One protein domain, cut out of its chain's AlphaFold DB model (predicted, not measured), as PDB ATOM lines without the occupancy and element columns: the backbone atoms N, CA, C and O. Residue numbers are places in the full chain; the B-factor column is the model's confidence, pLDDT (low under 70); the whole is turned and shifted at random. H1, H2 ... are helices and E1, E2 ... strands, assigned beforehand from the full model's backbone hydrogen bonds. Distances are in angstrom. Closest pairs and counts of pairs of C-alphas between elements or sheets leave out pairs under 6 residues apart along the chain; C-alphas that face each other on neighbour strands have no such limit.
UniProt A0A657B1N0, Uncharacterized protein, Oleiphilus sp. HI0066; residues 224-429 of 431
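This is residues 224 to 429 of the 431 residues of an uncharacterized protein of Oleiphilus sp. HI0066 (UniProt A0A657B1N0). Two strongly twisted sheets, one of six strands and one of five, lie face to face as a sandwich, their strands crossing at 32 degrees; a small twisted sheet of E6, E7, E14 and E13 stands at one end, where E5 of the five-stranded sheet runs on into E6. H3 packs beside E1 and E9 of the larger sheet, and past it an arm with H2 reaches away from the body. The printed part has 206 residues, with four named helices and fifteen named strands in the order E1, H1 to H3, E2 to E15, H4; the class is mixed, helices and strands. The sandwich's sheets are antiparallel, the small sheet mixed. The whole is compact, with a radius of gyration of the C-alphas of 18.8 A, yet elongated in outline, 64 by 39 by 34 A.

The largest sheet runs E1, residues 224 to 227, E9, 349 to 354, E8, 339 to 343, E12, 387 to 391, E4, 299 to 307, and E3, 293 to 296. Within hydrogen-bond range are N 226 and O 352, 2.8 A, for E1 and E9, and N 304 and O 390, 2.9 A, for E12 and E4. E4 bends by 58 degrees at residue 302. The second sheet runs E2, 283 to 287, E15, 418 to 423, E5, 315 to 322, E11, 370 to 377, and E10, 359 to 361; N 319 of E5 and O 373 of E11 are 2.8 A apart. The facing parts of these sheets are 10.9 A centre to centre. The third sheet runs E6, 324 to 326, E7, 331 to 335, E14, 408 to 414, and E13, 400 to 405; E7 and E14 are parallel, with N 413 and O 333 at 2.9 A. Hairpins are E3 and E4, E6 and E7, E8 and E9, E10 and E11, E13 and E14. H3, 257 to 264, is on the largest sheet at a height over the sheet of 6.3 A; its closest C-alphas to E9 are Asn 262 and Val 349, 6.1 A. H1, 228 to 232, only grazes that sheet with residues 228 to 230, and only just touches H3, with 3 pairs of C-alphas within 8 A, the closest Val 228 and Phe 258, 7.1 A. H2, 243 to 248, touches no helix and is apart from the strands. H4, 426 to 429, comes closest to E5 at the C-alphas of Gln 428 and Tyr 315, 6.7 A. Every O i to N i+4 pair is within hydrogen-bond range in H1 and H2, 3 of 4 in H3; H4 is too short for one.

E1 begins at C-alpha 224, (5.116, -0.375, -10.347), and H4 ends at C-alpha 429, (11.248, -20.954, -26.391). E4 is 23.6 A long, E5 22.6 A, E11 21.4 A and H3 11.0 A.

The C-alphas farthest apart, Asn 240 and Trp 365, are 64.8 A apart. The printed part has no cut. The link from H3 to E2 is long, 18 residues; in it residues 275 to 276 pair in parallel with 306 to 307 of E4. Mean pLDDT of the printed part is 87.5, under 70 at residues 230 to 237, 246 to 255 and 427 to 429.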
ATOM      1  N   THR A 224       4.553  -1.715 -10.212       91.62
ATOM      2  CA  THR A 224       5.116  -0.375 -10.347       91.62
ATOM      3  C   THR A 224       6.493  -0.503 -10.990       91.62
ATOM      4  O   THR A 224       7.415  -1.065 -10.397       91.62
ATOM      5  N   THR A 225       6.616  -0.006 -12.219       91.38
ATOM      6  CA  THR A 225       7.884   0.024 -12.957       91.38
ATOM      7  C   THR A 225       8.466   1.427 -12.886       91.38
ATOM      8  O   THR A 225       7.739   2.391 -13.088       91.38
ATOM      9  N   HIS A 226       9.760   1.513 -12.592       89.75
ATOM     10  CA  HIS A 226      10.550   2.733 -12.657       89.75
ATOM     11  C   HIS A 226      11.639   2.559 -13.719       89.75
ATOM     12  O   HIS A 226      12.470   1.658 -13.582       89.75
ATOM     13  N   SER A 227      11.644   3.378 -14.765       86.31
ATOM     14  CA  SER A 227      12.610   3.305 -15.870       86.31
ATOM     15  C   SER A 227      13.225   4.670 -16.192       86.31
ATOM     16  O   SER A 227      12.809   5.706 -15.673       86.31
ATOM     17  N   VAL A 228      14.211   4.678 -17.091       78.38
ATOM     18  CA  VAL A 228      14.791   5.912 -17.653       78.38
ATOM     19  C   VAL A 228      13.722   6.775 -18.346       78.38
ATOM     20  O   VAL A 228      13.831   7.997 -18.385       78.38
ATOM     21  N   GLU A 229      12.660   6.169 -18.879       70.69
ATOM     22  CA  GLU A 229      11.574   6.894 -19.550       70.69
ATOM     23  C   GLU A 229      10.782   7.765 -18.565       70.69
ATOM     24  O   GLU A 229      10.361   8.862 -18.936       70.69
ATOM     25  N   ASP A 230      10.657   7.338 -17.303       60.88
ATOM     26  CA  ASP A 230       9.999   8.118 -16.247       60.88
ATOM     27  C   ASP A 230      10.785   9.384 -15.895       60.88
ATOM     28  O   ASP A 230      10.199  10.399 -15.521       60.88
ATOM     29  N   VAL A 231      12.112   9.350 -16.058       58.53
ATOM     30  CA  VAL A 231      12.984  10.522 -15.889       58.53
ATOM     31  C   VAL A 231      12.677  11.566 -16.962       58.53
ATOM     32  O   VAL A 231      12.547  12.752 -16.674       58.53
ATOM     33  N   ASN A 232      12.483  11.121 -18.206       53.81
ATOM     34  CA  ASN A 232      12.179  11.997 -19.340       53.81
ATOM     35  C   ASN A 232      10.729  12.508 -19.335       53.81
ATOM     36  O   ASN A 232      10.412  13.468 -20.037       53.81
ATOM     37  N   GLN A 233       9.851  11.887 -18.542       53.31
ATOM     38  CA  GLN A 233       8.508  12.386 -18.238       53.31
ATOM     39  C   GLN A 233       8.491  13.361 -17.056       53.31
ATOM     40  O   GLN A 233       7.416  13.627 -16.515       53.31
ATOM     41  N   SER A 234       9.640  13.928 -16.660       53.09
ATOM     42  CA  SER A 234       9.681  15.066 -15.744       53.09
ATOM     43  C   SER A 234       8.704  16.133 -16.243       53.09
ATOM     44  O   SER A 234       8.929  16.779 -17.270       53.09
ATOM     45  N   ILE A 235       7.569  16.256 -15.558       56.62
ATOM     46  CA  ILE A 235       6.507  17.197 -15.893       56.62
ATOM     47  C   ILE A 235       7.131  18.586 -15.792       56.62
ATOM     48  O   ILE A 235       7.373  19.070 -14.687       56.62
ATOM     49  N   SER A 236       7.428  19.228 -16.928       59.28
ATOM     50  CA  SER A 236       7.904  20.607 -16.892       59.28
ATOM     51  C   SER A 236       6.750  21.461 -16.387       59.28
ATOM     52  O   SER A 236       5.717  21.580 -17.057       59.28
ATOM     53  N   LEU A 237       6.898  22.020 -15.192       64.31
ATOM     54  CA  LEU A 237       5.924  22.961 -14.667       64.31
ATOM     55  C   LEU A 237       5.809  24.143 -15.645       64.31
ATOM     56  O   LEU A 237       6.835  24.645 -16.108       64.31
ATOM     57  N   PRO A 238       4.592  24.593 -15.995       71.56
ATOM     58  CA  PRO A 238       4.438  25.822 -16.763       71.56
ATOM     59  C   PRO A 238       5.059  26.993 -15.988       71.56
ATOM     60  O   PRO A 238       4.985  27.016 -14.762       71.56
ATOM     61  N   ASP A 239       5.601  27.989 -16.696       71.50
ATOM     62  CA  ASP A 239       6.388  29.105 -16.125       71.50
ATOM     63  C   ASP A 239       5.700  29.879 -14.974       71.50
ATOM     64  O   ASP A 239       6.354  30.599 -14.225       71.50
ATOM     65  N   ASN A 240       4.378  29.732 -14.819       75.19
ATOM     66  CA  ASN A 240       3.551  30.367 -13.785       75.19
ATOM     67  C   ASN A 240       2.997  29.384 -12.732       75.19
ATOM     68  O   ASN A 240       1.982  29.682 -12.096       75.19
ATOM     69  N   ALA A 241       3.574  28.191 -12.581       72.12
ATOM     70  CA  ALA A 241       3.127  27.239 -11.569       72.12
ATOM     71  C   ALA A 241       3.338  27.793 -10.148       72.12
ATOM     72  O   ALA A 241       4.370  28.388  -9.843       72.12
ATOM     73  N   ASP A 242       2.346  27.600  -9.273       80.50
ATOM     74  CA  ASP A 242       2.435  28.025  -7.876       80.50
ATOM     75  C   ASP A 242       3.547  27.227  -7.164       80.50
ATOM     76  O   ASP A 242       3.441  25.998  -7.071       80.50
ATOM     77  N   PRO A 243       4.588  27.892  -6.627       76.62
ATOM     78  CA  PRO A 243       5.719  27.219  -5.989       76.62
ATOM     79  C   PRO A 243       5.322  26.428  -4.735       76.62
ATOM     80  O   PRO A 243       6.023  25.506  -4.329       76.62
ATOM     81  N   ASN A 244       4.191  26.747  -4.095       74.44
ATOM     82  CA  ASN A 244       3.699  25.965  -2.961       74.44
ATOM     83  C   ASN A 244       3.030  24.670  -3.423       74.44
ATOM     84  O   ASN A 244       3.182  23.637  -2.775       74.44
ATOM     85  N   VAL A 245       2.305  24.710  -4.545       73.31
ATOM     86  CA  VAL A 245       1.674  23.520  -5.133       73.31
ATOM     87  C   VAL A 245       2.741  22.592  -5.698       73.31
ATOM     88  O   VAL A 245       2.671  21.390  -5.469       73.31
ATOM     89  N   ALA A 246       3.758  23.140  -6.359       68.25
ATOM     90  CA  ALA A 246       4.879  22.369  -6.874       68.25
ATOM     91  C   ALA A 246       5.638  21.639  -5.747       68.25
ATOM     92  O   ALA A 246       5.872  20.434  -5.841       68.25
ATOM     93  N   ARG A 247       5.846  22.300  -4.598       66.50
ATOM     94  CA  ARG A 247       6.412  21.679  -3.391       66.50
ATOM     95  C   ARG A 247       5.508  20.616  -2.760       66.50
ATOM     96  O   ARG A 247       6.002  19.576  -2.334       66.50
ATOM     97  N   ILE A 248       4.195  20.851  -2.693       67.38
ATOM     98  CA  ILE A 248       3.224  19.870  -2.169       67.38
ATOM     99  C   ILE A 248       3.163  18.628  -3.067       67.38
ATOM    100  O   ILE A 248       3.079  17.507  -2.570       67.38
ATOM    101  N   LEU A 249       3.240  18.822  -4.383       69.69
ATOM    102  CA  LEU A 249       3.251  17.751  -5.377       69.69
ATOM    103  C   LEU A 249       4.645  17.141  -5.587       69.69
ATOM    104  O   LEU A 249       4.779  16.215  -6.380       69.69
ATOM    105  N   SER A 250       5.664  17.619  -4.859       58.88
ATOM    106  CA  SER A 250       7.060  17.172  -4.973       58.88
ATOM    107  C   SER A 250       7.622  17.271  -6.402       58.88
ATOM    108  O   SER A 250       8.413  16.430  -6.816       58.88
ATOM    109  N   LEU A 251       7.195  18.289  -7.156       61.28
ATOM    110  CA  LEU A 251       7.621  18.561  -8.536       61.28
ATOM    111  C   LEU A 251       8.884  19.441  -8.608       61.28
ATOM    112  O   LEU A 251       9.455  19.610  -9.682       61.28
ATOM    113  N   ASP A 252       9.327  19.973  -7.468       50.91
ATOM    114  CA  ASP A 252      10.534  20.784  -7.336       50.91
ATOM    115  C   ASP A 252      11.720  19.867  -6.981       50.91
ATOM    116  O   ASP A 252      11.902  19.502  -5.822       50.91
ATOM    117  N   GLU A 253      12.519  19.467  -7.975       53.12
ATOM    118  CA  GLU A 253      13.889  18.940  -7.784       53.12
ATOM    119  C   GLU A 253      14.064  17.685  -6.900       53.12
ATOM    120  O   GLU A 253      15.115  17.484  -6.288       53.12
ATOM    121  N   ALA A 254      13.081  16.788  -6.837       58.31
ATOM    122  CA  ALA A 254      13.344  15.446  -6.329       58.31
ATOM    123  C   ALA A 254      13.789  14.554  -7.494       58.31
ATOM    124  O   ALA A 254      12.953  14.199  -8.324       58.31
ATOM    125  N   ASP A 255      15.073  14.162  -7.524       68.69
ATOM    126  CA  ASP A 255      15.562  13.064  -8.373       68.69
ATOM    127  C   ASP A 255      14.524  11.938  -8.356       68.69
ATOM    128  O   ASP A 255      14.055  11.540  -7.277       68.69
ATOM    129  N   SER A 256      14.152  11.420  -9.523       79.75
ATOM    130  CA  SER A 256      13.202  10.313  -9.620       79.75
ATOM    131  C   SER A 256      13.670   9.130  -8.759       79.75
ATOM    132  O   SER A 256      14.863   8.952  -8.489       79.75
ATOM    133  N   TYR A 257      12.746   8.273  -8.307       85.88
ATOM    134  CA  TYR A 257      13.145   7.069  -7.561       85.88
ATOM    135  C   TYR A 257      14.193   6.251  -8.337       85.88
ATOM    136  O   TYR A 257      15.157   5.772  -7.737       85.88
ATOM    137  N   PHE A 258      14.039   6.168  -9.663       89.38
ATOM    138  CA  PHE A 258      14.980   5.504 -10.557       89.38
ATOM    139  C   PHE A 258      16.387   6.116 -10.493       89.38
ATOM    140  O   PHE A 258      17.349   5.384 -10.280       89.38
ATOM    141  N   GLU A 259      16.529   7.439 -10.607       88.06
ATOM    142  CA  GLU A 259      17.837   8.112 -10.554       88.06
ATOM    143  C   GLU A 259      18.536   7.914  -9.210       88.06
ATOM    144  O   GLU A 259      19.726   7.582  -9.155       88.06
ATOM    145  N   ARG A 260      17.787   8.037  -8.106       88.75
ATOM    146  CA  ARG A 260      18.344   7.802  -6.768       88.75
ATOM    147  C   ARG A 260      18.775   6.349  -6.589       88.75
ATOM    148  O   ARG A 260      19.806   6.082  -5.966       88.75
ATOM    149  N   PHE A 261      18.003   5.407  -7.132       90.75
ATOM    150  CA  PHE A 261      18.345   3.988  -7.121       90.75
ATOM    151  C   PHE A 261      19.612   3.714  -7.948       90.75
ATOM    152  O   PHE A 261      20.563   3.115  -7.438       90.75
ATOM    153  N   ASN A 262      19.663   4.216  -9.183       89.75
ATOM    154  CA  ASN A 262      20.775   4.043 -10.119       89.75
ATOM    155  C   ASN A 262      22.075   4.715  -9.643       89.75
ATOM    156  O   ASN A 262      23.167   4.271  -9.965       89.75
ATOM    157  N   THR A 263      21.992   5.759  -8.816       87.69
ATOM    158  CA  THR A 263      23.185   6.379  -8.215       87.69
ATOM    159  C   THR A 263      23.822   5.489  -7.134       87.69
ATOM    160  O   THR A 263      25.032   5.539  -6.894       87.69
ATOM    161  N   ARG A 264      23.020   4.660  -6.451       85.62
ATOM    162  CA  ARG A 264      23.450   3.848  -5.295       85.62
ATOM    163  C   ARG A 264      23.697   2.374  -5.631       85.62
ATOM    164  O   ARG A 264      24.410   1.685  -4.898       85.62
ATOM    165  N   CYS A 265      23.124   1.888  -6.721       85.69
ATOM    166  CA  CYS A 265      23.269   0.535  -7.256       85.69
ATOM    167  C   CYS A 265      23.829   0.629  -8.691       85.69
ATOM    168  O   CYS A 265      23.869   1.702  -9.252       85.69
ATOM    169  N   CYS A 266      24.332  -0.388  -9.373       84.12
ATOM    170  CA  CYS A 266      24.618  -1.771  -9.007       84.12
ATOM    171  C   CYS A 266      26.058  -2.159  -9.401       84.12
ATOM    172  O   CYS A 266      26.475  -3.305  -9.239       84.12
ATOM    173  N   ASN A 267      26.857  -1.185  -9.854       79.94
ATOM    174  CA  ASN A 267      28.222  -1.388 -10.348       79.94
ATOM    175  C   ASN A 267      29.178  -1.927  -9.273       79.94
ATOM    176  O   ASN A 267      30.156  -2.602  -9.583       79.94
ATOM    177  N   LYS A 268      28.878  -1.662  -7.994       82.75
ATOM    178  CA  LYS A 268      29.663  -2.132  -6.843       82.75
ATOM    179  C   LYS A 268      29.251  -3.519  -6.341       82.75
ATOM    180  O   LYS A 268      29.895  -4.039  -5.434       82.75
ATOM    181  N   ILE A 269      28.196  -4.118  -6.897       86.88
ATOM    182  CA  ILE A 269      27.752  -5.454  -6.493       86.88
ATOM    183  C   ILE A 269      28.759  -6.488  -7.025       86.88
ATOM    184  O   ILE A 269      29.012  -6.512  -8.235       86.88
ATOM    185  N   PRO A 270      29.339  -7.358  -6.180       84.38
ATOM    186  CA  PRO A 270      30.310  -8.354  -6.622       84.38
ATOM    187  C   PRO A 270      29.683  -9.379  -7.581       84.38
ATOM    188  O   PRO A 270      28.518  -9.744  -7.462       84.38
ATOM    189  N   ASN A 271      30.480  -9.882  -8.529       82.25
ATOM    190  CA  ASN A 271      30.101 -10.956  -9.466       82.25
ATOM    191  C   ASN A 271      30.170 -12.360  -8.836       82.25
ATOM    192  O   ASN A 271      30.501 -13.334  -9.509       82.25
ATOM    193  N   VAL A 272      29.905 -12.477  -7.538       80.06
ATOM    194  CA  VAL A 272      29.999 -13.746  -6.809       80.06
ATOM    195  C   VAL A 272      28.600 -14.332  -6.660       80.06
ATOM    196  O   VAL A 272      27.655 -13.606  -6.362       80.06
ATOM    197  N   GLY A 273      28.460 -15.640  -6.886       83.50
ATOM    198  CA  GLY A 273      27.178 -16.333  -6.726       83.50
ATOM    199  C   GLY A 273      26.129 -15.979  -7.785       83.50
ATOM    200  O   GLY A 273      24.937 -16.047  -7.500       83.50
ATOM    201  N   VAL A 274      26.555 -15.587  -8.995       92.38
ATOM    202  CA  VAL A 274      25.630 -15.337 -10.111       92.38
ATOM    203  C   VAL A 274      25.034 -16.659 -10.581       92.38
ATOM    204  O   VAL A 274      25.759 -17.544 -11.036       92.38
ATOM    205  N   LEU A 275      23.715 -16.786 -10.488       95.12
ATOM    206  CA  LEU A 275      22.990 -17.963 -10.951       95.12
ATOM    207  C   LEU A 275      22.681 -17.831 -12.443       95.12
ATOM    208  O   LEU A 275      22.444 -16.733 -12.940       95.12
ATOM    209  N   GLN A 276      22.668 -18.945 -13.169       95.94
ATOM    210  CA  GLN A 276      22.375 -18.953 -14.601       95.94
ATOM    211  C   GLN A 276      20.996 -19.558 -14.846       95.94
ATOM    212  O   GLN A 276      20.800 -20.753 -14.626       95.94
ATOM    213  N   LEU A 277      20.061 -18.754 -15.350       96.56
ATOM    214  CA  LEU A 277      18.794 -19.266 -15.854       96.56
ATOM    215  C   LEU A 277      19.023 -19.864 -17.244       96.56
ATOM    216  O   LEU A 277      19.654 -19.249 -18.112       96.56
ATOM    217  N   ARG A 278      18.526 -21.083 -17.435       94.12
ATOM    218  CA  ARG A 278      18.474 -21.753 -18.733       94.12
ATOM    219  C   ARG A 278      17.091 -21.555 -19.336       94.12
ATOM    220  O   ARG A 278      16.123 -21.391 -18.605       94.12
ATOM    221  N   SER A 279      16.996 -21.593 -20.660       91.31
ATOM    222  CA  SER A 279      15.695 -21.532 -21.328       91.31
ATOM    223  C   SER A 279      14.865 -22.778 -21.044       91.31
ATOM    224  O   SER A 279      13.693 -22.668 -20.737       91.31
ATOM    225  N   ASP A 280      15.470 -23.962 -21.078       88.06
ATOM    226  CA  ASP A 280      14.770 -25.248 -21.028       88.06
ATOM    227  C   ASP A 280      14.407 -25.744 -19.620       88.06
ATOM    228  O   ASP A 280      13.699 -26.741 -19.495       88.06
ATOM    229  N   LYS A 281      14.892 -25.087 -18.560       90.94
ATOM    230  CA  LYS A 281      14.731 -25.554 -17.181       90.94
ATOM    231  C   LYS A 281      14.487 -24.395 -16.223       90.94
ATOM    232  O   LYS A 281      15.161 -23.370 -16.311       90.94
ATOM    233  N   SER A 282      13.599 -24.610 -15.254       94.12
ATOM    234  CA  SER A 282      13.425 -23.686 -14.140       94.12
ATOM    235  C   SER A 282      14.678 -23.618 -13.254       94.12
ATOM    236  O   SER A 282      15.427 -24.588 -13.079       94.12
ATOM    237  N   LEU A 283      14.931 -22.435 -12.704       96.88
ATOM    238  CA  LEU A 283      16.045 -22.149 -11.813       96.88
ATOM    239  C   LEU A 283      15.518 -21.879 -10.407       96.88
ATOM    240  O   LEU A 283      14.831 -20.885 -10.181       96.88
ATOM    241  N   HIS A 284      15.915 -22.715  -9.453       96.38
ATOM    242  CA  HIS A 284      15.695 -22.451  -8.036       96.38
ATOM    243  C   HIS A 284      16.720 -21.434  -7.508       96.38
ATOM    244  O   HIS A 284      17.930 -21.601  -7.678       96.38
ATOM    245  N   VAL A 285      16.228 -20.392  -6.846       96.50
ATOM    246  CA  VAL A 285      16.989 -19.257  -6.316       96.50
ATOM    247  C   VAL A 285      16.780 -19.201  -4.798       96.50
ATOM    248  O   VAL A 285      15.813 -18.596  -4.326       96.50
ATOM    249  N   PRO A 286      17.648 -19.850  -4.001       95.19
ATOM    250  CA  PRO A 286      17.558 -19.801  -2.545       95.19
ATOM    251  C   PRO A 286      18.092 -18.469  -2.013       95.19
ATOM    252  O   PRO A 286      19.130 -17.997  -2.477       95.19
ATOM    253  N   ILE A 287      17.429 -17.900  -1.008       95.31
ATOM    254  CA  ILE A 287      17.868 -16.706  -0.273       95.31
ATOM    255  C   ILE A 287      17.927 -17.081   1.211       95.31
ATOM    256  O   ILE A 287      16.907 -17.148   1.899       95.31
ATOM    257  N   GLY A 288      19.122 -17.424   1.676       93.19
ATOM    258  CA  GLY A 288      19.426 -17.856   3.033       93.19
ATOM    259  C   GLY A 288      19.923 -16.720   3.920       93.19
ATOM    260  O   GLY A 288      20.124 -15.595   3.477       93.19
ATOM    261  N   GLN A 289      20.132 -17.020   5.200       91.06
ATOM    262  CA  GLN A 289      20.560 -16.029   6.189       91.06
ATOM    263  C   GLN A 289      22.018 -15.577   5.997       91.06
ATOM    264  O   GLN A 289      22.316 -14.406   6.243       91.06
ATOM    265  N   ASP A 290      22.866 -16.477   5.497       90.19
ATOM    266  CA  ASP A 290      24.309 -16.276   5.292       90.19
ATOM    267  C   ASP A 290      24.654 -15.638   3.936       90.19
ATOM    268  O   ASP A 290      25.825 -15.457   3.601       90.19
ATOM    269  N   ASP A 291      23.644 -15.305   3.128       90.12
ATOM    270  CA  ASP A 291      23.862 -14.660   1.838       90.12
ATOM    271  C   ASP A 291      24.311 -13.206   1.979       90.12
ATOM    272  O   ASP A 291      24.004 -12.514   2.953       90.12
ATOM    273  N   PHE A 292      25.002 -12.719   0.944       87.12
ATOM    274  CA  PHE A 292      25.463 -11.339   0.882       87.12
ATOM    275  C   PHE A 292      24.298 -10.356   1.017       87.12
ATOM    276  O   PHE A 292      23.331 -10.386   0.252       87.12
ATOM    277  N   SER A 293      24.440  -9.448   1.978       90.62
ATOM    278  CA  SER A 293      23.582  -8.278   2.115       90.62
ATOM    279  C   SER A 293      24.192  -7.095   1.364       90.62
ATOM    280  O   SER A 293      25.412  -6.909   1.353       90.62
ATOM    281  N   TYR A 294      23.344  -6.291   0.731       91.81
ATOM    282  CA  TYR A 294      23.721  -5.035   0.097       91.81
ATOM    283  C   TYR A 294      22.818  -3.909   0.593       91.81
ATOM    284  O   TYR A 294      21.628  -4.096   0.845       91.81
ATOM    285  N   ARG A 295      23.397  -2.712   0.717       91.69
ATOM    286  CA  ARG A 295      22.697  -1.530   1.219       91.69
ATOM    287  C   ARG A 295      22.048  -0.738   0.086       91.69
ATOM    288  O   ARG A 295      22.645   0.208  -0.447       91.69
ATOM    289  N   PHE A 296      20.818  -1.108  -0.253       91.62
ATOM    290  CA  PHE A 296      19.997  -0.419  -1.247       91.62
ATOM    291  C   PHE A 296      19.455   0.915  -0.714       91.62
ATOM    292  O   PHE A 296      19.641   1.277   0.451       91.62
ATOM    293  N   ILE A 297      18.793   1.687  -1.583       90.25
ATOM    294  CA  ILE A 297      18.061   2.889  -1.155       90.25
ATOM    295  C   ILE A 297      16.874   2.535  -0.249       90.25
ATOM    296  O   ILE A 297      16.562   3.287   0.669       90.25
ATOM    297  N   ASP A 298      16.284   1.356  -0.460       88.94
ATOM    298  CA  ASP A 298      15.131   0.843   0.280       88.94
ATOM    299  C   ASP A 298      15.505   0.051   1.543       88.94
ATOM    300  O   ASP A 298      14.651  -0.610   2.134       88.94
ATOM    301  N   GLY A 299      16.773   0.115   1.957       91.00
ATOM    302  CA  GLY A 299      17.308  -0.564   3.135       91.00
ATOM    303  C   GLY A 299      18.318  -1.662   2.811       91.00
ATOM    304  O   GLY A 299      18.621  -1.945   1.650       91.00
ATOM    305  N   ASP A 300      18.866  -2.255   3.868       91.94
ATOM    306  CA  ASP A 300      19.753  -3.408   3.755       91.94
ATOM    307  C   ASP A 300      18.931  -4.635   3.365       91.94
ATOM    308  O   ASP A 300      17.880  -4.900   3.948       91.94
ATOM    309  N   SER A 301      19.390  -5.364   2.353       93.75
ATOM    310  CA  SER A 301      18.683  -6.539   1.868       93.75
ATOM    311  C   SER A 301      19.639  -7.566   1.297       93.75
ATOM    312  O   SER A 301      20.635  -7.233   0.646       93.75
ATOM    313  N   ARG A 302      19.304  -8.834   1.515       93.94
ATOM    314  CA  ARG A 302      19.970  -9.944   0.842       93.94
ATOM    315  C   ARG A 302      19.532  -9.978  -0.610       93.94
ATOM    316  O   ARG A 302      18.376  -9.694  -0.923       93.94
ATOM    317  N   TYR A 303      20.458 -10.337  -1.490       94.25
ATOM    318  CA  TYR A 303      20.184 -10.309  -2.916       94.25
ATOM    319  C   TYR A 303      20.697 -11.544  -3.649       94.25
ATOM    320  O   TYR A 303      21.629 -12.230  -3.221       94.25
ATOM    321  N   ARG A 304      20.099 -11.791  -4.813       95.06
ATOM    322  CA  ARG A 304      20.566 -12.774  -5.789       95.06
ATOM    323  C   ARG A 304      20.670 -12.143  -7.159       95.06
ATOM    324  O   ARG A 304      19.756 -11.457  -7.601       95.06
ATOM    325  N   LEU A 305      21.792 -12.401  -7.821       95.31
ATOM    326  CA  LEU A 305      22.004 -12.006  -9.203       95.31
ATOM    327  C   LEU A 305      21.797 -13.225 -10.097       95.31
ATOM    328  O   LEU A 305      22.421 -14.267  -9.891       95.31
ATOM    329  N   VAL A 306      20.926 -13.090 -11.086       96.50
ATOM    330  CA  VAL A 306      20.578 -14.146 -12.031       96.50
ATOM    331  C   VAL A 306      20.862 -13.653 -13.439       96.50
ATOM    332  O   VAL A 306      20.358 -12.614 -13.851       96.50
ATOM    333  N   ARG A 307      21.654 -14.394 -14.209       96.38
ATOM    334  CA  ARG A 307      21.809 -14.151 -15.641       96.38
ATOM    335  C   ARG A 307      20.665 -14.821 -16.385       96.38
ATOM    336  O   ARG A 307      20.471 -16.030 -16.256       96.38
ATOM    337  N   VAL A 308      19.952 -14.042 -17.187       96.06
ATOM    338  CA  VAL A 308      18.854 -14.536 -18.020       96.06
ATOM    339  C   VAL A 308      19.382 -14.972 -19.397       96.06
ATOM    340  O   VAL A 308      20.410 -14.456 -19.852       96.06
ATOM    341  N   PRO A 309      18.762 -15.962 -20.066       94.38
ATOM    342  CA  PRO A 309      19.210 -16.401 -21.385       94.38
ATOM    343  C   PRO A 309      18.934 -15.330 -22.446       94.38
ATOM    344  O   PRO A 309      17.971 -14.571 -22.349       94.38
ATOM    345  N   ASN A 310      19.782 -15.283 -23.474       92.38
ATOM    346  CA  ASN A 310      19.596 -14.402 -24.624       92.38
ATOM    347  C   ASN A 310      18.804 -15.130 -25.718       92.38
ATOM    348  O   ASN A 310      19.346 -16.010 -26.391       92.38
ATOM    349  N   LEU A 311      17.536 -14.760 -25.880       90.12
ATOM    350  CA  LEU A 311      16.615 -15.301 -26.880       90.12
ATOM    351  C   LEU A 311      16.438 -14.368 -28.090       90.12
ATOM    352  O   LEU A 311      15.736 -14.737 -29.031       90.12
ATOM    353  N   LYS A 312      17.087 -13.191 -28.094       88.94
ATOM    354  CA  LYS A 312      16.992 -12.152 -29.145       88.94
ATOM    355  C   LYS A 312      15.561 -11.683 -29.445       88.94
ATOM    356  O   LYS A 312      15.283 -11.193 -30.538       88.94
ATOM    357  N   LYS A 313      14.659 -11.876 -28.493       89.81
ATOM    358  CA  LYS A 313      13.265 -11.444 -28.516       89.81
ATOM    359  C   LYS A 313      12.819 -11.218 -27.084       89.81
ATOM    360  O   LYS A 313      13.401 -11.807 -26.172       89.81
ATOM    361  N   ASP A 314      11.783 -10.419 -26.916       92.19
ATOM    362  CA  ASP A 314      11.182 -10.215 -25.606       92.19
ATOM    363  C   ASP A 314      10.399 -11.472 -25.210       92.19
ATOM    364  O   ASP A 314       9.829 -12.168 -26.060       92.19
ATOM    365  N   TYR A 315      10.440 -11.815 -23.928       92.50
ATOM    366  CA  TYR A 315       9.773 -13.004 -23.403       92.50
ATOM    367  C   TYR A 315       9.286 -12.782 -21.978       92.50
ATOM    368  O   TYR A 315       9.752 -11.900 -21.263       92.50
ATOM    369  N   LEU A 316       8.340 -13.608 -21.555       93.81
ATOM    370  CA  LEU A 316       7.815 -13.625 -20.206       93.81
ATOM    371  C   LEU A 316       8.666 -14.534 -19.322       93.81
ATOM    372  O   LEU A 316       9.026 -15.652 -19.687       93.81
ATOM    373  N   LEU A 317       8.956 -14.046 -18.125       95.44
ATOM    374  CA  LEU A 317       9.601 -14.770 -17.052       95.44
ATOM    375  C   LEU A 317       8.593 -14.957 -15.921       95.44
ATOM    376  O   LEU A 317       8.088 -13.992 -15.342       95.44
ATOM    377  N   THR A 318       8.323 -16.214 -15.590       95.69
ATOM    378  CA  THR A 318       7.538 -16.576 -14.415       95.69
ATOM    379  C   THR A 318       8.438 -16.578 -13.184       95.69
ATOM    380  O   THR A 318       9.498 -17.202 -13.171       95.69
ATOM    381  N   VAL A 319       7.980 -15.902 -12.134       97.12
ATOM    382  CA  VAL A 319       8.611 -15.822 -10.818       97.12
ATOM    383  C   VAL A 319       7.669 -16.471  -9.809       97.12
ATOM    384  O   VAL A 319       6.589 -15.947  -9.541       97.12
ATOM    385  N   LYS A 320       8.055 -17.618  -9.249       96.62
ATOM    386  CA  LYS A 320       7.309 -18.292  -8.178       96.62
ATOM    387  C   LYS A 320       8.047 -18.079  -6.866       96.62
ATOM    388  O   LYS A 320       9.195 -18.478  -6.741       96.62
ATOM    389  N   THR A 321       7.401 -17.475  -5.884       96.69
ATOM    390  CA  THR A 321       7.931 -17.366  -4.521       96.69
ATOM    391  C   THR A 321       7.315 -18.452  -3.662       96.69
ATOM    392  O   THR A 321       6.095 -18.481  -3.527       96.69
ATOM    393  N   PHE A 322       8.117 -19.301  -3.026       96.31
ATOM    394  CA  PHE A 322       7.574 -20.354  -2.169       96.31
ATOM    395  C   PHE A 322       7.128 -19.819  -0.807       96.31
ATOM    396  O   PHE A 322       7.855 -19.081  -0.133       96.31
ATOM    397  N   VAL A 323       5.933 -20.238  -0.398       95.25
ATOM    398  CA  VAL A 323       5.365 -19.996   0.925       95.25
ATOM    399  C   VAL A 323       5.694 -21.200   1.796       95.25
ATOM    400  O   VAL A 323       5.321 -22.324   1.473       95.25
ATOM    401  N   LYS A 324       6.396 -20.978   2.909       92.25
ATOM    402  CA  LYS A 324       6.783 -22.053   3.832       92.25
ATOM    403  C   LYS A 324       6.701 -21.634   5.292       92.25
ATOM    404  O   LYS A 324       6.778 -20.449   5.619       92.25
ATOM    405  N   GLY A 325       6.586 -22.619   6.176       93.25
ATOM    406  CA  GLY A 325       6.664 -22.405   7.616       93.25
ATOM    407  C   GLY A 325       8.101 -22.233   8.097       93.25
ATOM    408  O   GLY A 325       8.982 -23.025   7.765       93.25
ATOM    409  N   TYR A 326       8.334 -21.229   8.938       92.12
ATOM    410  CA  TYR A 326       9.606 -21.006   9.615       92.12
ATOM    411  C   TYR A 326       9.444 -21.226  11.119       92.12
ATOM    412  O   TYR A 326       9.158 -20.298  11.880       92.12
ATOM    413  N   LYS A 327       9.661 -22.476  11.553       91.94
ATOM    414  CA  LYS A 327       9.504 -22.904  12.956       91.94
ATOM    415  C   LYS A 327      10.329 -22.056  13.929       91.94
ATOM    416  O   LYS A 327       9.811 -21.648  14.959       91.94
ATOM    417  N   GLN A 328      11.572 -21.736  13.562       89.50
ATOM    418  CA  GLN A 328      12.494 -20.933  14.379       89.50
ATOM    419  C   GLN A 328      11.962 -19.526  14.695       89.50
ATOM    420  O   GLN A 328      12.289 -18.973  15.737       89.50
ATOM    421  N   TYR A 329      11.124 -18.964  13.818       88.69
ATOM    422  CA  TYR A 329      10.554 -17.624  13.974       88.69
ATOM    423  C   TYR A 329       9.081 -17.647  14.414       88.69
ATOM    424  O   TYR A 329       8.451 -16.594  14.485       88.69
ATOM    425  N   GLY A 330       8.503 -18.830  14.665       93.38
ATOM    426  CA  GLY A 330       7.077 -18.978  14.981       93.38
ATOM    427  C   GLY A 330       6.142 -18.592  13.828       93.38
ATOM    428  O   GLY A 330       4.999 -18.210  14.061       93.38
ATOM    429  N   ILE A 331       6.617 -18.659  12.579       94.06
ATOM    430  CA  ILE A 331       5.869 -18.207  11.397       94.06
ATOM    431  C   ILE A 331       5.302 -19.422  10.670       94.06
ATOM    432  O   ILE A 331       6.056 -20.280  10.217       94.06
ATOM    433  N   LYS A 332       3.974 -19.485  10.532       92.62
ATOM    434  CA  LYS A 332       3.290 -20.579   9.819       92.62
ATOM    435  C   LYS A 332       3.409 -20.458   8.302       92.62
ATOM    436  O   LYS A 332       3.706 -21.446   7.643       92.62
ATOM    437  N   HIS A 333       3.242 -19.247   7.778       93.81
ATOM    438  CA  HIS A 333       3.357 -18.957   6.355       93.81
ATOM    439  C   HIS A 333       4.248 -17.735   6.165       93.81
ATOM    440  O   HIS A 333       3.876 -16.616   6.512       93.81
ATOM    441  N   GLY A 334       5.453 -17.961   5.656       95.25
ATOM    442  CA  GLY A 334       6.393 -16.909   5.311       95.25
ATOM    443  C   GLY A 334       6.818 -17.025   3.855       95.25
ATOM    444  O   GLY A 334       7.032 -18.132   3.356       95.25
ATOM    445  N   ALA A 335       6.977 -15.888   3.189       96.19
ATOM    446  CA  ALA A 335       7.435 -15.824   1.808       96.19
ATOM    447  C   ALA A 335       8.377 -14.636   1.603       96.19
ATOM    448  O   ALA A 335       8.251 -13.603   2.259       96.19
ATOM    449  N   PHE A 336       9.320 -14.788   0.681       96.44
ATOM    450  CA  PHE A 336      10.219 -13.710   0.287       96.44
ATOM    451  C   PHE A 336       9.554 -12.857  -0.794       96.44
ATOM    452  O   PHE A 336       9.334 -13.354  -1.886       96.44
ATOM    453  N   ILE A 337       9.244 -11.587  -0.541       96.12
ATOM    454  CA  ILE A 337       8.583 -10.754  -1.558       96.12
ATOM    455  C   ILE A 337       9.633 -10.022  -2.397       96.12
ATOM    456  O   ILE A 337      10.323  -9.149  -1.857       96.12
ATOM    457  N   PRO A 338       9.790 -10.367  -3.691       96.31
ATOM    458  CA  PRO A 338      10.862  -9.827  -4.504       96.31
ATOM    459  C   PRO A 338      10.514  -8.446  -5.067       96.31
ATOM    460  O   PRO A 338       9.467  -8.233  -5.678       96.31
ATOM    461  N   GLN A 339      11.468  -7.534  -4.957       96.00
ATOM    462  CA  GLN A 339      11.694  -6.476  -5.922       96.00
ATOM    463  C   GLN A 339      12.717  -6.961  -6.946       96.00
ATOM    464  O   GLN A 339      13.724  -7.588  -6.603       96.00
ATOM    465  N   ILE A 340      12.451  -6.657  -8.211       96.94
ATOM    466  CA  ILE A 340      13.250  -7.120  -9.336       96.94
ATOM    467  C   ILE A 340      13.869  -5.915 -10.028       96.94
ATOM    468  O   ILE A 340      13.178  -4.967 -10.389       96.94
ATOM    469  N   VAL A 341      15.178  -5.951 -10.226       96.31
ATOM    470  CA  VAL A 341      15.918  -4.926 -10.959       96.31
ATOM    471  C   VAL A 341      16.500  -5.570 -12.199       96.31
ATOM    472  O   VAL A 341      17.262  -6.535 -12.105       96.31
ATOM    473  N   MET A 342      16.135  -5.031 -13.352       96.00
ATOM    474  CA  MET A 342      16.663  -5.475 -14.630       96.00
ATOM    475  C   MET A 342      17.953  -4.718 -14.923       96.00
ATOM    476  O   MET A 342      18.058  -3.511 -14.692       96.00
ATOM    477  N   LEU A 343      18.956  -5.470 -15.362       94.81
ATOM    478  CA  LEU A 343      20.312  -4.999 -15.573       94.81
ATOM    479  C   LEU A 343      20.794  -5.398 -16.969       94.81
ATOM    480  O   LEU A 343      20.520  -6.503 -17.459       94.81
ATOM    481  N   ASP A 344      21.576  -4.519 -17.578       92.88
ATOM    482  CA  ASP A 344      22.287  -4.816 -18.818       92.88
ATOM    483  C   ASP A 344      23.511  -5.728 -18.568       92.88
ATOM    484  O   ASP A 344      23.694  -6.324 -17.498       92.88
ATOM    485  N   ARG A 345      24.364  -5.893 -19.585       90.38
ATOM    486  CA  ARG A 345      25.586  -6.709 -19.484       90.38
ATOM    487  C   ARG A 345      26.632  -6.117 -18.533       90.38
ATOM    488  O   ARG A 345      27.399  -6.886 -17.941       90.38
ATOM    489  N   ASP A 346      26.648  -4.799 -18.395       90.44
ATOM    490  CA  ASP A 346      27.624  -4.026 -17.629       90.44
ATOM    491  C   ASP A 346      27.121  -3.673 -16.214       90.44
ATOM    492  O   ASP A 346      27.858  -3.080 -15.429       90.44
ATOM    493  N   LYS A 347      25.920  -4.156 -15.851       91.25
ATOM    494  CA  LYS A 347      25.184  -3.915 -14.595       91.25
ATOM    495  C   LYS A 347      24.617  -2.507 -14.437       91.25
ATOM    496  O   LYS A 347      24.300  -2.107 -13.312       91.25
ATOM    497  N   ASN A 348      24.429  -1.786 -15.534       91.88
ATOM    498  CA  ASN A 348      23.622  -0.578 -15.502       91.88
ATOM    499  C   ASN A 348      22.153  -0.967 -15.327       91.88
ATOM    500  O   ASN A 348      21.686  -1.974 -15.869       91.88
ATOM    501  N   VAL A 349      21.435  -0.181 -14.529       93.31
ATOM    502  CA  VAL A 349      20.020  -0.422 -14.258       93.31
ATOM    503  C   VAL A 349      19.206   0.004 -15.470       93.31
ATOM    504  O   VAL A 349      19.255   1.167 -15.855       93.31
ATOM    505  N   THR A 350      18.437  -0.916 -16.051       92.62
ATOM    506  CA  THR A 350      17.517  -0.598 -17.154       92.62
ATOM    507  C   THR A 350      16.159  -0.169 -16.604       92.62
ATOM    508  O   THR A 350      15.606   0.860 -16.994       92.62
ATOM    509  N   ARG A 351      15.639  -0.925 -15.631       93.12
ATOM    510  CA  ARG A 351      14.416  -0.604 -14.890       93.12
ATOM    511  C   ARG A 351      14.333  -1.342 -13.564       93.12
ATOM    512  O   ARG A 351      14.946  -2.388 -13.348       93.12
ATOM    513  N   VAL A 352      13.498  -0.804 -12.693       95.00
ATOM    514  CA  VAL A 352      13.196  -1.343 -11.375       95.00
ATOM    515  C   VAL A 352      11.716  -1.694 -11.320       95.00
ATOM    516  O   VAL A 352      10.864  -0.842 -11.545       95.00
ATOM    517  N   ILE A 353      11.406  -2.950 -11.019       95.69
ATOM    518  CA  ILE A 353      10.053  -3.499 -10.972       95.69
ATOM    519  C   ILE A 353       9.739  -3.838  -9.520       95.69
ATOM    520  O   ILE A 353      10.410  -4.661  -8.893       95.69
ATOM    521  N   SER A 354       8.717  -3.198  -8.972       94.00
ATOM    522  CA  SER A 354       8.341  -3.340  -7.572       94.00
ATOM    523  C   SER A 354       6.829  -3.442  -7.407       94.00
ATOM    524  O   SER A 354       6.091  -3.237  -8.369       94.00
ATOM    525  N   ASP A 355       6.368  -3.799  -6.203       92.94
ATOM    526  CA  ASP A 355       4.934  -3.945  -5.909       92.94
ATOM    527  C   ASP A 355       4.235  -4.901  -6.908       92.94
ATOM    528  O   ASP A 355       3.142  -4.634  -7.409       92.94
ATOM    529  N   ILE A 356       4.915  -6.009  -7.240       94.88
ATOM    530  CA  ILE A 356       4.466  -6.981  -8.242       94.88
ATOM    531  C   ILE A 356       3.279  -7.765  -7.682       94.88
ATOM    532  O   ILE A 356       3.394  -8.451  -6.668       94.88
ATOM    533  N   SER A 357       2.137  -7.698  -8.362       93.06
ATOM    534  CA  SER A 357       0.966  -8.496  -8.021       93.06
ATOM    535  C   SER A 357       1.280  -9.979  -8.195       93.06
ATOM    536  O   SER A 357       1.827 -10.376  -9.229       93.06
ATOM    537  N   ALA A 358       0.885 -10.800  -7.231       93.00
ATOM    538  CA  ALA A 358       1.078 -12.239  -7.301       93.00
ATOM    539  C   ALA A 358      -0.246 -12.986  -7.130       93.00
ATOM    540  O   ALA A 358      -1.106 -12.576  -6.352       93.00
ATOM    541  N   THR A 359      -0.399 -14.096  -7.847       92.06
ATOM    542  CA  THR A 359      -1.503 -15.041  -7.669       92.06
ATOM    543  C   THR A 359      -1.057 -16.170  -6.751       92.06
ATOM    544  O   THR A 359      -0.026 -16.800  -6.990       92.06
ATOM    545  N   SER A 360      -1.820 -16.437  -5.697       91.25
ATOM    546  CA  SER A 360      -1.533 -17.525  -4.763       91.25
ATOM    547  C   SER A 360      -1.926 -18.880  -5.336       91.25
ATOM    548  O   SER A 360      -3.010 -19.047  -5.893       91.25
ATOM    549  N   HIS A 361      -1.065 -19.866  -5.128       90.75
ATOM    550  CA  HIS A 361      -1.320 -21.269  -5.415       90.75
ATOM    551  C   HIS A 361      -1.173 -22.066  -4.123       90.75
ATOM    552  O   HIS A 361      -0.150 -21.966  -3.441       90.75
ATOM    553  N   ALA A 362      -2.216 -22.826  -3.788       87.62
ATOM    554  CA  ALA A 362      -2.239 -23.658  -2.595       87.62
ATOM    555  C   ALA A 362      -1.205 -24.789  -2.683       87.62
ATOM    556  O   ALA A 362      -0.877 -25.273  -3.769       87.62
ATOM    557  N   GLU A 363      -0.715 -25.203  -1.518       86.19
ATOM    558  CA  GLU A 363       0.144 -26.372  -1.380       86.19
ATOM    559  C   GLU A 363      -0.612 -27.639  -1.797       86.19
ATOM    560  O   GLU A 363      -1.776 -27.841  -1.447       86.19
ATOM    561  N   THR A 364       0.054 -28.491  -2.569       83.56
ATOM    562  CA  THR A 364      -0.431 -29.815  -2.955       83.56
ATOM    563  C   THR A 364       0.439 -30.880  -2.296       83.56
ATOM    564  O   THR A 364       1.507 -30.594  -1.764       83.56
ATOM    565  N   TRP A 365       0.026 -32.146  -2.376       77.06
ATOM    566  CA  TRP A 365       0.822 -33.265  -1.859       77.06
ATOM    567  C   TRP A 365       2.229 -33.364  -2.483       77.06
ATOM    568  O   TRP A 365       3.112 -33.986  -1.897       77.06
ATOM    569  N   SER A 366       2.435 -32.777  -3.668       76.69
ATOM    570  CA  SER A 366       3.679 -32.843  -4.441       76.69
ATOM    571  C   SER A 366       4.413 -31.506  -4.584       76.69
ATOM    572  O   SER A 366       5.523 -31.488  -5.110       76.69
ATOM    573  N   SER A 367       3.826 -30.387  -4.148       79.25
ATOM    574  CA  SER A 367       4.408 -29.052  -4.313       79.25
ATOM    575  C   SER A 367       4.016 -28.134  -3.167       79.25
ATOM    576  O   SER A 367       2.835 -27.998  -2.864       79.25
ATOM    577  N   TYR A 368       4.990 -27.396  -2.633       86.00
ATOM    578  CA  TYR A 368       4.728 -26.294  -1.709       86.00
ATOM    579  C   TYR A 368       3.809 -25.242  -2.332       86.00
ATOM    580  O   TYR A 368       3.804 -25.045  -3.551       86.00
ATOM    581  N   GLY A 369       3.076 -24.530  -1.476       91.62
ATOM    582  CA  GLY A 369       2.327 -23.348  -1.884       91.62
ATOM    583  C   GLY A 369       3.271 -22.246  -2.365       91.62
ATOM    584  O   GLY A 369       4.387 -22.095  -1.860       91.62
ATOM    585  N   TYR A 370       2.845 -21.466  -3.353       95.00
ATOM    586  CA  TYR A 370       3.668 -20.395  -3.911       95.00
ATOM    587  C   TYR A 370       2.841 -19.199  -4.382       95.00
ATOM    588  O   TYR A 370       1.658 -19.306  -4.698       95.00
ATOM    589  N   LEU A 371       3.491 -18.042  -4.451       95.06
ATOM    590  CA  LEU A 371       2.978 -16.822  -5.060       95.06
ATOM    591  C   LEU A 371       3.590 -16.693  -6.454       95.06
ATOM    592  O   LEU A 371       4.813 -16.634  -6.585       95.06
ATOM    593  N   LYS A 372       2.758 -16.683  -7.495       95.19
ATOM    594  CA  LYS A 372       3.191 -16.586  -8.891       95.19
ATOM    595  C   LYS A 372       3.041 -15.163  -9.405       95.19
ATOM    596  O   LYS A 372       1.958 -14.591  -9.340       95.19
ATOM    597  N   SER A 373       4.102 -14.651 -10.005       95.62
ATOM    598  CA  SER A 373       4.106 -13.411 -10.772       95.62
ATOM    599  C   SER A 373       4.735 -13.653 -12.138       95.62
ATOM    600  O   SER A 373       5.536 -14.569 -12.315       95.62
ATOM    601  N   VAL A 374       4.373 -12.830 -13.113       95.62
ATOM    602  CA  VAL A 374       4.889 -12.893 -14.482       95.62
ATOM    603  C   VAL A 374       5.404 -11.513 -14.851       95.62
ATOM    604  O   VAL A 374       4.667 -10.532 -14.754       95.62
ATOM    605  N   ILE A 375       6.659 -11.429 -15.273       95.56
ATOM    606  CA  ILE A 375       7.267 -10.192 -15.767       95.56
ATOM    607  C   ILE A 375       7.743 -10.395 -17.200       95.56
ATOM    608  O   ILE A 375       8.046 -11.508 -17.604       95.56
ATOM    609  N   GLU A 376       7.824  -9.324 -17.971       94.44
ATOM    610  CA  GLU A 376       8.477  -9.349 -19.280       94.44
ATOM    611  C   GLU A 376       9.986  -9.135 -19.117       94.44
ATOM    612  O   GLU A 376      10.399  -8.452 -18.183       94.44
ATOM    613  N   VAL A 377      10.799  -9.698 -20.006       95.00
ATOM    614  CA  VAL A 377      12.237  -9.452 -20.152       95.00
ATOM    615  C   VAL A 377      12.464  -8.866 -21.539       95.00
ATOM    616  O   VAL A 377      12.145  -9.515 -22.537       95.00
ATOM    617  N   LYS A 378      13.021  -7.654 -21.597       93.56
ATOM    618  CA  LYS A 378      13.265  -6.912 -22.838       93.56
ATOM    619  C   LYS A 378      14.664  -7.193 -23.376       93.56
ATOM    620  O   LYS A 378      15.658  -6.924 -22.710       93.56
ATOM    621  N   GLN A 379      14.764  -7.729 -24.585       90.88
ATOM    622  CA  GLN A 379      16.033  -8.031 -25.261       90.88
ATOM    623  C   GLN A 379      16.128  -7.466 -26.676       90.88
ATOM    624  O   GLN A 379      17.171  -7.612 -27.315       90.88
ATOM    625  N   THR A 380      15.053  -6.864 -27.180       86.25
ATOM    626  CA  THR A 380      15.028  -6.219 -28.498       86.25
ATOM    627  C   THR A 380      15.631  -4.811 -28.490       86.25
ATOM    628  O   THR A 380      16.086  -4.343 -29.535       86.25
ATOM    629  N   ASP A 381      15.692  -4.171 -27.323       79.69
ATOM    630  CA  ASP A 381      16.242  -2.830 -27.135       79.69
ATOM    631  C   ASP A 381      17.782  -2.793 -27.192       79.69
ATOM    632  O   ASP A 381      18.467  -3.804 -27.020       79.69
ATOM    633  N   VAL A 382      18.340  -1.595 -27.419       77.62
ATOM    634  CA  VAL A 382      19.800  -1.356 -27.411       77.62
ATOM    635  C   VAL A 382      20.405  -1.732 -26.055       77.62
ATOM    636  O   VAL A 382      21.467  -2.352 -26.003       77.62
ATOM    637  N   ASP A 383      19.672  -1.442 -24.981       82.44
ATOM    638  CA  ASP A 383      20.030  -1.753 -23.597       82.44
ATOM    639  C   ASP A 383      19.377  -3.074 -23.160       82.44
ATOM    640  O   ASP A 383      18.596  -3.136 -22.210       82.44
ATOM    641  N   ALA A 384      19.663  -4.145 -23.908       90.94
ATOM    642  CA  ALA A 384      19.069  -5.459 -23.684       90.94
ATOM    643  C   ALA A 384      19.289  -5.960 -22.244       90.94
ATOM    644  O   ALA A 384      20.410  -5.984 -21.724       90.94
ATOM    645  N   GLU A 385      18.218  -6.451 -21.625       94.81
ATOM    646  CA  GLU A 385      18.233  -6.982 -20.270       94.81
ATOM    647  C   GLU A 385      18.903  -8.364 -20.256       94.81
ATOM    648  O   GLU A 385      18.428  -9.336 -20.860       94.81
ATOM    649  N   THR A 386      20.040  -8.464 -19.564       94.75
ATOM    650  CA  THR A 386      20.848  -9.699 -19.516       94.75
ATOM    651  C   THR A 386      20.992 -10.276 -18.117       94.75
ATOM    652  O   THR A 386      21.331 -11.454 -17.957       94.75
ATOM    653  N   MET A 387      20.733  -9.465 -17.094       95.56
ATOM    654  CA  MET A 387      20.786  -9.878 -15.704       95.56
ATOM    655  C   MET A 387      19.581  -9.346 -14.939       95.56
ATOM    656  O   MET A 387      18.995  -8.320 -15.267       95.56
ATOM    657  N   LEU A 388      19.235 -10.081 -13.897       95.81
ATOM    658  CA  LEU A 388      18.121  -9.818 -13.018       95.81
ATOM    659  C   LEU A 388      18.645  -9.872 -11.586       95.81
ATOM    660  O   LEU A 388      19.218 -10.874 -11.154       95.81
ATOM    661  N   LEU A 389      18.481  -8.777 -10.859       95.69
ATOM    662  CA  LEU A 389      18.822  -8.663  -9.450       95.69
ATOM    663  C   LEU A 389      17.536  -8.750  -8.629       95.69
ATOM    664  O   LEU A 389      16.647  -7.913  -8.770       95.69
ATOM    665  N   VAL A 390      17.452  -9.763  -7.771       95.88
ATOM    666  CA  VAL A 390      16.331  -9.971  -6.850       95.88
ATOM    667  C   VAL A 390      16.751  -9.582  -5.444       95.88
ATOM    668  O   VAL A 390      17.771 -10.072  -4.963       95.88
ATOM    669  N   TYR A 391      15.952  -8.757  -4.774       95.62
ATOM    670  CA  TYR A 391      16.078  -8.461  -3.343       95.62
ATOM    671  C   TYR A 391      14.700  -8.094  -2.763       95.62
ATOM    672  O   TYR A 391      13.726  -8.058  -3.504       95.62
ATOM    673  N   THR A 392      14.578  -7.848  -1.457       96.12
ATOM    674  CA  THR A 392      13.312  -7.401  -0.831       96.12
ATOM    675  C   THR A 392      13.476  -6.047  -0.136       96.12
ATOM    676  O   THR A 392      14.553  -5.756   0.386       96.12
ATOM    677  N   ARG A 393      12.448  -5.189  -0.119       95.25
ATOM    678  CA  ARG A 393      12.548  -3.848   0.493       95.25
ATOM    679  C   ARG A 393      12.299  -3.894   1.989       95.25
ATOM    680  O   ARG A 393      11.405  -4.597   2.454       95.25
ATOM    681  N   ALA A 394      12.939  -2.997   2.739       93.62
ATOM    682  CA  ALA A 394      12.681  -2.872   4.173       93.62
ATOM    683  C   ALA A 394      11.236  -2.454   4.507       93.62
ATOM    684  O   ALA A 394      10.775  -2.694   5.626       93.62
ATOM    685  N   LYS A 395      10.516  -1.817   3.568       93.38
ATOM    686  CA  LYS A 395       9.082  -1.526   3.730       93.38
ATOM    687  C   LYS A 395       8.218  -2.782   3.588       93.38
ATOM    688  O   LYS A 395       7.248  -2.911   4.325       93.38
ATOM    689  N   ASP A 396       8.600  -3.708   2.705       93.75
ATOM    690  CA  ASP A 396       7.824  -4.919   2.419       93.75
ATOM    691  C   ASP A 396       7.913  -5.912   3.579       93.75
ATOM    692  O   ASP A 396       6.951  -6.602   3.879       93.75
ATOM    693  N   LEU A 397       9.032  -5.934   4.303       94.25
ATOM    694  CA  LEU A 397       9.216  -6.777   5.492       94.25
ATOM    695  C   LEU A 397       8.288  -6.423   6.663       94.25
ATOM    696  O   LEU A 397       8.134  -7.210   7.596       94.25
ATOM    697  N   ARG A 398       7.697  -5.223   6.649       92.75
ATOM    698  CA  ARG A 398       6.777  -4.745   7.696       92.75
ATOM    699  C   ARG A 398       5.317  -5.012   7.352       92.75
ATOM    700  O   ARG A 398       4.441  -4.680   8.147       92.75
ATOM    701  N   THR A 399       5.059  -5.574   6.178       92.62
ATOM    702  CA  THR A 399       3.726  -5.890   5.683       92.62
ATOM    703  C   THR A 399       3.455  -7.388   5.733       92.62
ATOM    704  O   THR A 399       4.350  -8.227   5.843       92.62
ATOM    705  N   VAL A 400       2.169  -7.705   5.664       93.81
ATOM    706  CA  VAL A 400       1.651  -9.057   5.483       93.81
ATOM    707  C   VAL A 400       0.745  -9.044   4.261       93.81
ATOM    708  O   VAL A 400       0.043  -8.060   4.022       93.81
ATOM    709  N   SER A 401       0.773 -10.120   3.485       92.31
ATOM    710  CA  SER A 401      -0.197 -10.337   2.412       92.31
ATOM    711  C   SER A 401      -1.305 -11.245   2.921       92.31
ATOM    712  O   SER A 401      -1.028 -12.219   3.615       92.31
ATOM    713  N   VAL A 402      -2.552 -10.947   2.568       92.56
ATOM    714  CA  VAL A 402      -3.694 -11.818   2.866       92.56
ATOM    715  C   VAL A 402      -4.018 -12.611   1.611       92.56
ATOM    716  O   VAL A 402      -4.199 -12.033   0.539       92.56
ATOM    717  N   VAL A 403      -4.059 -13.930   1.746       88.44
ATOM    718  CA  VAL A 403      -4.469 -14.858   0.697       88.44
ATOM    719  C   VAL A 403      -5.863 -15.361   1.034       88.44
ATOM    720  O   VAL A 403      -6.111 -15.776   2.162       88.44
ATOM    721  N   GLU A 404      -6.763 -15.316   0.055       85.38
ATOM    722  CA  GLU A 404      -8.117 -15.858   0.160       85.38
ATOM    723  C   GLU A 404      -8.243 -17.064  -0.774       85.38
ATOM    724  O   GLU A 404      -8.016 -16.954  -1.981       85.38
ATOM    725  N   ASP A 405      -8.596 -18.220  -0.216       78.50
ATOM    726  CA  ASP A 405      -8.861 -19.445  -0.967       78.50
ATOM    727  C   ASP A 405     -10.164 -20.121  -0.501       78.50
ATOM    728  O   ASP A 405     -10.909 -19.595   0.327       78.50
ATOM    729  N   SER A 406     -10.477 -21.297  -1.056       74.81
ATOM    730  CA  SER A 406     -11.697 -22.038  -0.712       74.81
ATOM    731  C   SER A 406     -11.736 -22.544   0.736       74.81
ATOM    732  O   SER A 406     -12.800 -22.950   1.197       74.81
ATOM    733  N   SER A 407     -10.601 -22.557   1.440       71.81
ATOM    734  CA  SER A 407     -10.480 -22.974   2.840       71.81
ATOM    735  C   SER A 407     -10.549 -21.806   3.833       71.81
ATOM    736  O   SER A 407     -10.785 -22.030   5.020       71.81
ATOM    737  N   GLY A 408     -10.407 -20.565   3.356       81.75
ATOM    738  CA  GLY A 408     -10.540 -19.346   4.152       81.75
ATOM    739  C   GLY A 408      -9.516 -18.277   3.775       81.75
ATOM    740  O   GLY A 408      -8.863 -18.353   2.734       81.75
ATOM    741  N   SER A 409      -9.378 -17.264   4.634       87.81
ATOM    742  CA  SER A 409      -8.312 -16.269   4.525       87.81
ATOM    743  C   SER A 409      -7.163 -16.594   5.475       87.81
ATOM    744  O   SER A 409      -7.369 -16.962   6.634       87.81
ATOM    745  N   TRP A 410      -5.936 -16.462   4.986       88.38
ATOM    746  CA  TRP A 410      -4.727 -16.673   5.773       88.38
ATOM    747  C   TRP A 410      -3.641 -15.666   5.396       88.38
ATOM    748  O   TRP A 410      -3.636 -15.090   4.309       88.38
ATOM    749  N   GLU A 411      -2.729 -15.407   6.331       93.56
ATOM    750  CA  GLU A 411      -1.714 -14.363   6.192       93.56
ATOM    751  C   GLU A 411      -0.358 -14.952   5.798       93.56
ATOM    752  O   GLU A 411       0.148 -15.871   6.443       93.56
ATOM    753  N   VAL A 412       0.264 -14.368   4.776       94.94
ATOM    754  CA  VAL A 412       1.656 -14.591   4.387       94.94
ATOM    755  C   VAL A 412       2.505 -13.480   4.994       94.94
ATOM    756  O   VAL A 412       2.428 -12.318   4.584       94.94
ATOM    757  N   LYS A 413       3.374 -13.834   5.939       96.50
ATOM    758  CA  LYS A 413       4.369 -12.904   6.472       96.50
ATOM    759  C   LYS A 413       5.513 -12.721   5.479       96.50
ATOM    760  O   LYS A 413       6.065 -13.695   4.966       96.50
ATOM    761  N   HIS A 414       5.890 -11.476   5.223       96.19
ATOM    762  CA  HIS A 414       7.011 -11.172   4.343       96.19
ATOM    763  C   HIS A 414       8.338 -11.384   5.078       96.19
ATOM    764  O   HIS A 414       8.497 -10.986   6.232       96.19
ATOM    765  N   MET A 415       9.281 -12.044   4.410       95.81
ATOM    766  CA  MET A 415      10.530 -12.517   5.001       95.81
ATOM    767  C   MET A 415      11.745 -12.041   4.207       95.81
ATOM    768  O   MET A 415      11.716 -11.986   2.981       95.81
ATOM    769  N   GLU A 416      12.850 -11.779   4.909       94.75
ATOM    770  CA  GLU A 416      14.158 -11.493   4.294       94.75
ATOM    771  C   GLU A 416      14.826 -12.723   3.675       94.75
ATOM    772  O   GLU A 416      15.777 -12.603   2.905       94.75
ATOM    773  N   ILE A 417      14.361 -13.906   4.066       95.50
ATOM    774  CA  ILE A 417      14.854 -15.204   3.623       95.50
ATOM    775  C   ILE A 417      13.720 -15.966   2.945       95.50
ATOM    776  O   ILE A 417      12.544 -15.762   3.247       95.50
ATOM    777  N   GLY A 418      14.072 -16.876   2.047       95.38
ATOM    778  CA  GLY A 418      13.107 -17.697   1.336       95.38
ATOM    779  C   GLY A 418      13.710 -18.383   0.130       95.38
ATOM    780  O   GLY A 418      14.907 -18.665   0.076       95.38
ATOM    781  N   SER A 419      12.858 -18.703  -0.826       95.62
ATOM    782  CA  SER A 419      13.276 -19.269  -2.097       95.62
ATOM    783  C   SER A 419      12.314 -18.856  -3.193       95.62
ATOM    784  O   SER A 419      11.110 -18.701  -2.966       95.62
ATOM    785  N   LEU A 420      12.874 -18.686  -4.384       96.25
ATOM    786  CA  LEU A 420      12.134 -18.399  -5.598       96.25
ATOM    787  C   LEU A 420      12.447 -19.456  -6.654       96.25
ATOM    788  O   LEU A 420      13.498 -20.093  -6.621       96.25
ATOM    789  N   GLU A 421      11.563 -19.600  -7.623       97.00
ATOM    790  CA  GLU A 421      11.804 -20.323  -8.861       97.00
ATOM    791  C   GLU A 421      11.564 -19.379 -10.039       97.00
ATOM    792  O   GLU A 421      10.553 -18.678 -10.095       97.00
ATOM    793  N   LEU A 422      12.520 -19.358 -10.964       97.25
ATOM    794  CA  LEU A 422      12.458 -18.587 -12.199       97.25
ATOM    795  C   LEU A 422      12.303 -19.546 -13.375       97.25
ATOM    796  O   LEU A 422      13.097 -20.473 -13.521       97.25
ATOM    797  N   GLU A 423      11.305 -19.323 -14.220       95.12
ATOM    798  CA  GLU A 423      10.988 -20.208 -15.343       95.12
ATOM    799  C   GLU A 423      10.582 -19.398 -16.574       95.12
ATOM    800  O   GLU A 423       9.822 -18.435 -16.474       95.12
ATOM    801  N   ILE A 424      11.068 -19.815 -17.744       93.06
ATOM    802  CA  ILE A 424      10.596 -19.303 -19.031       93.06
ATOM    803  C   ILE A 424       9.536 -20.280 -19.550       93.06
ATOM    804  O   ILE A 424       9.850 -21.461 -19.725       93.06
ATOM    805  N   PRO A 425       8.296 -19.826 -19.803       84.62
ATOM    806  CA  PRO A 425       7.247 -20.677 -20.346       84.62
ATOM    807  C   PRO A 425       7.683 -21.352 -21.656       84.62
ATOM    808  O   PRO A 425       8.155 -20.701 -22.592       84.62
ATOM    809  N   GLN A 426       7.521 -22.676 -21.739       74.75
ATOM    810  CA  GLN A 426       8.023 -23.492 -22.859       74.75
ATOM    811  C   GLN A 426       7.471 -23.061 -24.229       74.75
ATOM    812  O   GLN A 426       8.180 -23.132 -25.233       74.75
ATOM    813  N   ASN A 427       6.236 -22.547 -24.267       69.38
ATOM    814  CA  ASN A 427       5.586 -22.020 -25.474       69.38
ATOM    815  C   ASN A 427       6.274 -20.773 -26.059       69.38
ATOM    816  O   ASN A 427       5.939 -20.356 -27.162       69.38
ATOM    817  N   GLN A 428       7.227 -20.171 -25.345       67.56
ATOM    818  CA  GLN A 428       7.972 -19.009 -25.825       67.56
ATOM    819  C   GLN A 428       9.380 -19.351 -26.303       67.56
ATOM    820  O   GLN A 428       9.998 -18.547 -27.000       67.56
ATOM    821  N   ILE A 429       9.901 -20.534 -25.981       61.62
ATOM    822  CA  ILE A 429      11.248 -20.954 -26.391       61.62
ATOM    823  C   ILE A 429      11.218 -21.451 -27.839       61.62
ATOM    824  O   ILE A 429      12.081 -21.083 -28.638       61.62
TER     825      ILE A 429